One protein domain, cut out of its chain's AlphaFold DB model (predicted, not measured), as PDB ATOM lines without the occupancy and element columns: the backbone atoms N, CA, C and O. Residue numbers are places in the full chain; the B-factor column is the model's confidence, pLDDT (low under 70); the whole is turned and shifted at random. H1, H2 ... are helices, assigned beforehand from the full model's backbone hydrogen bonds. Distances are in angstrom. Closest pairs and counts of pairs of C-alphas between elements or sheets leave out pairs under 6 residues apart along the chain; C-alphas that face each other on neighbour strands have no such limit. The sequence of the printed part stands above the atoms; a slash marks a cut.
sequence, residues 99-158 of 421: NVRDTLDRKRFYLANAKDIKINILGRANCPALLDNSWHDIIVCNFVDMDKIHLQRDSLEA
ATOM      1  N   ASN A  99     292.274 239.360 357.342       89.94
ATOM      2  CA  ASN A  99     291.142 238.825 358.109       89.94
ATOM      3  C   ASN A  99     290.061 238.162 357.232       89.94
ATOM      4  O   ASN A  99     289.451 237.167 357.629       89.94
ATOM      5  N   VAL A 100     289.812 238.695 356.033       90.12
ATOM      6  CA  VAL A 100     288.846 238.120 355.087       90.12
ATOM      7  C   VAL A 100     289.402 236.831 354.484       90.12
ATOM      8  O   VAL A 100     288.657 235.862 354.350       90.12
ATOM      9  N   ARG A 101     290.704 236.788 354.174       88.25
ATOM     10  CA  ARG A 101     291.376 235.568 353.693       88.25
ATOM     11  C   ARG A 101     291.306 234.454 354.733       88.25
ATOM     12  O   ARG A 101     290.793 233.385 354.416       88.25
ATOM     13  N   ASP A 102     291.667 234.751 355.979       90.44
ATOM     14  CA  ASP A 102     291.602 233.790 357.086       90.44
ATOM     15  C   ASP A 102     290.183 233.242 357.285       90.44
ATOM     16  O   ASP A 102     289.983 232.049 357.517       90.44
ATOM     17  N   THR A 103     289.172 234.108 357.168       91.12
ATOM     18  CA  THR A 103     287.764 233.707 357.280       91.12
ATOM     19  C   THR A 103     287.350 232.786 356.132       91.12
ATOM     20  O   THR A 103     286.659 231.791 356.359       91.12
ATOM     21  N   LEU A 104     287.775 233.081 354.900       89.00
ATOM     22  CA  LEU A 104     287.484 232.243 353.735       89.00
ATOM     23  C   LEU A 104     288.189 230.888 353.811       89.00
ATOM     24  O   LEU A 104     287.572 229.877 353.478       89.00
ATOM     25  N   ASP A 105     289.432 230.847 354.280       90.12
ATOM     26  CA  ASP A 105     290.174 229.596 354.423       90.12
ATOM     27  C   ASP A 105     289.601 228.729 355.547       90.12
ATOM     28  O   ASP A 105     289.378 227.533 355.346       90.12
ATOM     29  N   ARG A 106     289.206 229.334 356.678       89.12
ATOM     30  CA  ARG A 106     288.419 228.637 357.710       89.12
ATOM     31  C   ARG A 106     287.116 228.099 357.136       89.12
ATOM     32  O   ARG A 106     286.803 226.930 357.333       89.12
ATOM     33  N   LYS A 107     286.366 228.912 356.387       89.06
ATOM     34  CA  LYS A 107     285.113 228.477 355.754       89.06
ATOM     35  C   LYS A 107     285.341 227.290 354.813       89.06
ATOM     36  O   LYS A 107     284.581 226.330 354.865       89.06
ATOM     37  N   ARG A 108     286.391 227.314 353.988       89.44
ATOM     38  CA  ARG A 108     286.762 226.187 353.112       89.44
ATOM     39  C   ARG A 108     287.067 224.924 353.911       89.44
ATOM     40  O   ARG A 108     286.575 223.860 353.551       89.44
ATOM     41  N   PHE A 109     287.811 225.052 355.008       90.06
ATOM     42  CA  PHE A 109     288.099 223.940 355.909       90.06
ATOM     43  C   PHE A 109     286.820 223.350 356.527       90.06
ATOM     44  O   PHE A 109     286.657 222.128 356.544       90.06
ATOM     45  N   TYR A 110     285.890 224.211 356.966       86.62
ATOM     46  CA  TYR A 110     284.599 223.790 357.514       86.62
ATOM     47  C   TYR A 110     283.742 223.040 356.492       86.62
ATOM     48  O   TYR A 110     283.180 221.991 356.803       86.62
ATOM     49  N   LEU A 111     283.683 223.550 355.262       88.50
ATOM     50  CA  LEU A 111     282.894 222.948 354.187       88.50
ATOM     51  C   LEU A 111     283.475 221.613 353.702       88.50
ATOM     52  O   LEU A 111     282.710 220.705 353.391       88.50
ATOM     53  N   ALA A 112     284.802 221.470 353.667       91.25
ATOM     54  CA  ALA A 112     285.453 220.226 353.254       91.25
ATOM     55  C   ALA A 112     285.227 219.074 354.252       91.25
ATOM     56  O   ALA A 112     285.102 217.926 353.837       91.25
ATOM     57  N   ASN A 113     285.122 219.379 355.552       91.06
ATOM     58  CA  ASN A 113     285.064 218.382 356.631       91.06
ATOM     59  C   ASN A 113     283.770 218.477 357.460       91.06
ATOM     60  O   ASN A 113     283.767 218.258 358.673       91.06
ATOM     61  N   ALA A 114     282.647 218.819 356.820       88.56
ATOM     62  CA  ALA A 114     281.394 219.125 357.518       88.56
ATOM     63  C   ALA A 114     280.897 217.989 358.442       88.56
ATOM     64  O   ALA A 114     280.315 218.257 359.494       88.56
ATOM     65  N   LYS A 115     281.137 216.722 358.075       90.19
ATOM     66  CA  LYS A 115     280.737 215.546 358.872       90.19
ATOM     67  C   LYS A 115     281.563 215.401 360.151       90.19
ATOM     68  O   LYS A 115     280.987 215.251 361.226       90.19
ATOM     69  N   ASP A 116     282.883 215.510 360.049       88.75
ATOM     70  CA  ASP A 116     283.786 215.364 361.196       88.75
ATOM     71  C   ASP A 116     283.611 216.514 362.187       88.75
ATOM     72  O   ASP A 116     283.608 216.324 363.404       88.75
ATOM     73  N   ILE A 117     283.365 217.716 361.664       89.38
ATOM     74  CA  ILE A 117     283.050 218.891 362.475       89.38
ATOM     75  C   ILE A 117     281.725 218.709 363.207       89.38
ATOM     76  O   ILE A 117     281.647 219.029 364.393       89.38
ATOM     77  N   LYS A 118     280.701 218.159 362.545       90.12
ATOM     78  CA  LYS A 118     279.425 217.840 363.197       90.12
ATOM     79  C   LYS A 118     279.640 216.889 364.376       90.12
ATOM     80  O   LYS A 118     279.143 217.167 365.463       90.12
ATOM     81  N   ILE A 119     280.424 215.826 364.191       88.50
ATOM     82  CA  ILE A 119     280.755 214.877 365.268       88.50
ATOM     83  C   ILE A 119     281.508 215.585 366.407       88.50
ATOM     84  O   ILE A 119     281.159 215.412 367.574       88.50
ATOM     85  N   ASN A 120     282.489 216.437 366.086       88.62
ATOM     86  CA  ASN A 120     283.241 217.194 367.094       88.62
ATOM     87  C   ASN A 120     282.358 218.155 367.905       88.62
ATOM     88  O   ASN A 120     282.587 218.326 369.102       88.62
ATOM     89  N   ILE A 121     281.372 218.794 367.267       87.44
ATOM     90  CA  ILE A 121     280.447 219.727 367.924       87.44
ATOM     91  C   ILE A 121     279.469 218.965 368.824       87.44
ATOM     92  O   ILE A 121     279.325 219.329 369.992       87.44
ATOM     93  N   LEU A 122     278.857 217.893 368.311       84.62
ATOM     94  CA  LEU A 122     277.893 217.077 369.057       84.62
ATOM     95  C   LEU A 122     278.522 216.367 370.265       84.62
ATOM     96  O   LEU A 122     277.839 216.131 371.257       84.62
ATOM     97  N   GLY A 123     279.827 216.081 370.225       80.75
ATOM     98  CA  GLY A 123     280.561 215.498 371.351       80.75
ATOM     99  C   GLY A 123     280.828 216.451 372.527       80.75
ATOM    100  O   GLY A 123     281.356 216.016 373.549       80.75
ATOM    101  N   ARG A 124     280.505 217.749 372.423       83.19
ATOM    102  CA  ARG A 124     280.748 218.723 373.504       83.19
ATOM    103  C   ARG A 124     279.585 218.749 374.494       83.19
ATOM    104  O   ARG A 124     278.437 218.909 374.100       83.19
ATOM    105  N   ALA A 125     279.895 218.742 375.794       75.44
ATOM    106  CA  ALA A 125     278.897 218.800 376.873       75.44
ATOM    107  C   ALA A 125     277.965 220.031 376.813       75.44
ATOM    108  O   ALA A 125     276.831 219.978 377.281       75.44
ATOM    109  N   ASN A 126     278.427 221.124 376.198       79.25
ATOM    110  CA  ASN A 126     277.678 222.376 376.061       79.25
ATOM    111  C   ASN A 126     276.980 222.517 374.696       79.25
ATOM    112  O   ASN A 126     276.576 223.621 374.331       79.25
ATOM    113  N   CYS A 127     276.878 221.442 373.907       77.25
ATOM    114  CA  CYS A 127     276.222 221.495 372.607       77.25
ATOM    115  C   CYS A 127     274.719 221.786 372.784       77.25
ATOM    116  O   CYS A 127     274.036 221.049 373.504       77.25
ATOM    117  N   PRO A 128     274.171 222.840 372.152       77.94
ATOM    118  CA  PRO A 128     272.742 223.092 372.216       77.94
ATOM    119  C   PRO A 128     271.973 221.933 371.573       77.94
ATOM    120  O   PRO A 128     272.392 221.371 370.561       77.94
ATOM    121  N   ALA A 129     270.834 221.585 372.174       72.88
ATOM    122  CA  ALA A 129     269.929 220.575 371.647       72.88
ATOM    123  C   ALA A 129     269.248 221.116 370.379       72.88
ATOM    124  O   ALA A 129     268.224 221.796 370.447       72.88
ATOM    125  N   LEU A 130     269.875 220.862 369.234       77.94
ATOM    126  CA  LEU A 130     269.325 221.046 367.896       77.94
ATOM    127  C   LEU A 130     269.301 219.682 367.212       77.94
ATOM    128  O   LEU A 130     270.086 218.798 367.556       77.94
ATOM    129  N   LEU A 131     268.416 219.518 366.235       74.69
ATOM    130  CA  LEU A 131     268.340 218.271 365.484       74.69
ATOM    131  C   LEU A 131     269.543 218.114 364.571       74.69
ATOM    132  O   LEU A 131     270.109 219.078 364.048       74.69
ATOM    133  N   ASP A 132     269.861 216.857 364.311       74.88
ATOM    134  CA  ASP A 132     270.981 216.448 363.484       74.88
ATOM    135  C   ASP A 132     270.989 217.071 362.084       74.88
ATOM    136  O   ASP A 132     272.065 217.369 361.557       74.88
ATOM    137  N   ASN A 133     269.814 217.281 361.487       77.50
ATOM    138  CA  ASN A 133     269.691 217.875 360.155       77.50
ATOM    139  C   ASN A 133     270.012 219.376 360.183       77.50
ATOM    140  O   ASN A 133     270.765 219.858 359.341       77.50
ATOM    141  N   SER A 134     269.549 220.093 361.213       84.88
ATOM    142  CA  SER A 134     269.824 221.523 361.382       84.88
ATOM    143  C   SER A 134     271.310 221.796 361.595       84.88
ATOM    144  O   SER A 134     271.842 222.750 361.038       84.88
ATOM    145  N   TRP A 135     272.015 220.942 362.346       86.00
ATOM    146  CA  TRP A 135     273.465 221.077 362.518       86.00
ATOM    147  C   TRP A 135     274.231 220.973 361.204       86.00
ATOM    148  O   TRP A 135     275.187 221.717 360.993       86.00
ATOM    149  N   HIS A 136     273.819 220.063 360.321       86.88
ATOM    150  CA  HIS A 136     274.464 219.920 359.023       86.88
ATOM    151  C   HIS A 136     274.279 221.181 358.173       86.88
ATOM    152  O   HIS A 136     275.260 221.706 357.650       86.88
ATOM    153  N   ASP A 137     273.056 221.712 358.117       88.06
ATOM    154  CA  ASP A 137     272.759 222.927 357.359       88.06
ATOM    155  C   ASP A 137     273.502 224.154 357.902       88.06
ATOM    156  O   ASP A 137     274.054 224.929 357.120       88.06
ATOM    157  N   ILE A 138     273.625 224.287 359.227       88.44
ATOM    158  CA  ILE A 138     274.428 225.350 359.852       88.44
ATOM    159  C   ILE A 138     275.895 225.255 359.406       88.44
ATOM    160  O   ILE A 138     276.484 226.258 358.999       88.44
ATOM    161  N   ILE A 139     276.493 224.061 359.456       87.69
ATOM    162  CA  ILE A 139     277.914 223.856 359.120       87.69
ATOM    163  C   ILE A 139     278.171 224.101 357.627       87.69
ATOM    164  O   ILE A 139     279.175 224.715 357.261       87.69
ATOM    165  N   VAL A 140     277.248 223.675 356.762       88.44
ATOM    166  CA  VAL A 140     277.338 223.876 355.305       88.44
ATOM    167  C   VAL A 140     277.001 225.323 354.901       88.44
ATOM    168  O   VAL A 140     277.178 225.709 353.747       88.44
ATOM    169  N   CYS A 141     276.607 226.171 355.859       84.81
ATOM    170  CA  CYS A 141     276.100 227.523 355.614       84.81
ATOM    171  C   CYS A 141     274.868 227.531 354.689       84.81
ATOM    172  O   CYS A 141     274.686 228.465 353.904       84.81
ATOM    173  N   ASN A 142     274.042 226.488 354.769       87.94
ATOM    174  CA  ASN A 142     272.734 226.453 354.133       87.94
ATOM    175  C   ASN A 142     271.745 227.331 354.900       87.94
ATOM    176  O   ASN A 142     271.963 227.722 356.048       87.94
ATOM    177  N   PHE A 143     270.631 227.643 354.242       84.19
ATOM    178  CA  PHE A 143     269.525 228.323 354.892       84.19
ATOM    179  C   PHE A 143     268.930 227.429 355.982       84.19
ATOM    180  O   PHE A 143     268.566 226.283 355.727       84.19
ATOM    181  N   VAL A 144     268.809 227.982 357.184       84.25
ATOM    182  CA  VAL A 144     268.211 227.317 358.337       84.25
ATOM    183  C   VAL A 144     266.968 228.098 358.719       84.25
ATOM    184  O   VAL A 144     267.047 229.274 359.074       84.25
ATOM    185  N   ASP A 145     265.822 227.435 358.641       82.81
ATOM    186  CA  ASP A 145     264.560 228.008 359.080       82.81
ATOM    187  C   ASP A 145     264.509 228.012 360.617       82.81
ATOM    188  O   ASP A 145     264.288 226.981 361.260       82.81
ATOM    189  N   MET A 146     264.763 229.179 361.211       79.44
ATOM    190  CA  MET A 146     264.719 229.352 362.663       79.44
ATOM    191  C   MET A 146     263.303 229.181 363.212       79.44
ATOM    192  O   MET A 146     263.157 228.660 364.316       79.44
ATOM    193  N   ASP A 147     262.268 229.536 362.444       78.00
ATOM    194  CA  ASP A 147     260.885 229.318 362.868       78.00
ATOM    195  C   ASP A 147     260.613 227.824 362.956       78.00
ATOM    196  O   ASP A 147     260.021 227.383 363.933       78.00
ATOM    197  N   LYS A 148     261.134 227.018 362.022       76.44
ATOM    198  CA  LYS A 148     261.062 225.553 362.119       76.44
ATOM    199  C   LYS A 148     261.783 225.021 363.360       76.44
ATOM    200  O   LYS A 148     261.251 224.139 364.021       76.44
ATOM    201  N   ILE A 149     262.950 225.562 363.717       79.25
ATOM    202  CA  ILE A 149     263.676 225.162 364.940       79.25
ATOM    203  C   ILE A 149     262.878 225.515 366.201       79.25
ATOM    204  O   ILE A 149     262.810 224.709 367.130       79.25
ATOM    205  N   HIS A 150     262.280 226.705 366.249       69.75
ATOM    206  CA  HIS A 150     261.477 227.155 367.386       69.75
ATOM    207  C   HIS A 150     260.155 226.393 367.482       69.75
ATOM    208  O   HIS A 150     259.873 225.797 368.517       69.75
ATOM    209  N   LEU A 151     259.411 226.312 366.378       72.12
ATOM    210  CA  LEU A 151     258.180 225.534 366.271       72.12
ATOM    211  C   LEU A 151     258.416 224.076 366.624       72.12
ATOM    212  O   LEU A 151     257.548 223.482 367.233       72.12
ATOM    213  N   GLN A 152     259.568 223.499 366.289       63.22
ATOM    214  CA  GLN A 152     259.860 222.110 366.618       63.22
ATOM    215  C   GLN A 152     260.224 221.891 368.091       63.22
ATOM    216  O   GLN A 152     259.941 220.819 368.615       63.22
ATOM    217  N   ARG A 153     260.800 222.887 368.782       59.81
ATOM    218  CA  ARG A 153     260.936 222.835 370.253       59.81
ATOM    219  C   ARG A 153     259.584 222.900 370.952       59.81
ATOM    220  O   ARG A 153     259.456 222.357 372.041       59.81
ATOM    221  N   ASP A 154     258.607 223.529 370.308       54.69
ATOM    222  CA  ASP A 154     257.254 223.704 370.830       54.69
ATOM    223  C   ASP A 154     256.235 222.730 370.191       54.69
ATOM    224  O   ASP A 154     255.054 222.739 370.547       54.69
ATOM    225  N   SER A 155     256.668 221.881 369.247       52.44
ATOM    226  CA  SER A 155     255.803 220.962 368.501       52.44
ATOM    227  C   SER A 155     255.567 219.713 369.330       52.44
ATOM    228  O   SER A 155     256.487 218.960 369.640       52.44
ATOM    229  N   LEU A 156     254.300 219.478 369.658       47.62
ATOM    230  CA  LEU A 156     253.837 218.292 370.377       47.62
ATOM    231  C   LEU A 156     253.683 217.060 369.471       47.62
ATOM    232  O   LEU A 156     253.431 215.965 369.974       47.62
ATOM    233  N   GLU A 157     253.814 217.228 368.153       45.50
ATOM    234  CA  GLU A 157     253.810 216.130 367.186       45.50
ATOM    235  C   GLU A 157     255.242 215.658 366.931       45.50
ATOM    236  O   GLU A 157     256.096 216.406 366.445       45.50
ATOM    237  N   ALA A 158     255.499 214.398 367.288       42.78
ATOM    238  CA  ALA A 158     256.728 213.681 366.984       42.78
ATOM    239  C   ALA A 158     256.759 213.312 365.494       42.78
ATOM    240  O   ALA A 158     256.607 212.152 365.120       42.78
TER     241      ALA A 158
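AT A GLANCE: This is residues 99 to 158 of the 421 residues of an uncharacterized protein of Sphaerobolus stellatus (strain SS14) (UniProt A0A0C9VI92). What is the overall picture? Four short helices make a loose, elongated body: the end of H1 meets H3 at a corner, H2 packs on H3 at a steep tilt, and H4 lies at the far end from H1. Residues 99 to 106 of H1 stick out at one end, and the loop of residues 123 to 128 sticks out too. What are its make-up and size? The printed part has 60 residues, is all helix with H1, H2, H3 and H4 in chain order and no named strand, and is loose, with a radius of gyration of the C-alphas of 13.7 A and spans of 44 by 24 by 17 A.

HOW THE PARTS SIT: What does the longest helix touch? H1, residues 99 to 112, touches H3, residues 132 to 140, only at their ends and with residues 110 to 111 of H1 alone; the closest C-alphas, of Leu 111 and Val 140, are 5.7 A apart. They run opposite ways at a steep tilt of 41 degrees. How does H2 stand? H2, residues 114 to 122, touches H3 at a steep tilt of 56 degrees, opposite ways, the closest C-alphas being those of Ala 114 and Ile 139, 6.1 A apart. H2 and H1 are close but not clearly touching, about perpendicular at 86 degrees, with the C-alphas of Tyr 110 and Ile 117 closest at 7.1 A. Where is H4? H4, residues 146 to 153, is close to H3 but not clearly touching, with the C-alphas of Ser 134 and Ile 149 closest at 8.0 A, at a shallow tilt of 21 degrees, opposite ways; it is apart from H1 and H2. Are the helix backbones complete? In H1, H2, H3 and H4 every O i to N i+4 pair is within hydrogen-bond range.

IN THESE COORDINATES: Where do the anchor points lie? H1 begins at C-alpha 99 (291.142, 238.825, 358.109), and H4 ends at C-alpha 153 (260.936, 222.835, 370.253). How long are the helices? From first to last C-alpha H1 measures 20.0 A, H2 12.2 A, H3 12.7 A and H4 10.7 A.

THE WHOLE: How far does it reach, and is it cut? The two C-alphas farthest apart, of Asn 99 and Glu 157, are 44.6 A apart, and the printed part has no cut. Which links are long? None is long: H1 to H2 and H3 to H4 are tight, and H2 to H3 is short. Where is confidence low? The pLDDT is under 70 at residue 150 and at residues 152 to 158, and its mean over the printed part is 80.8.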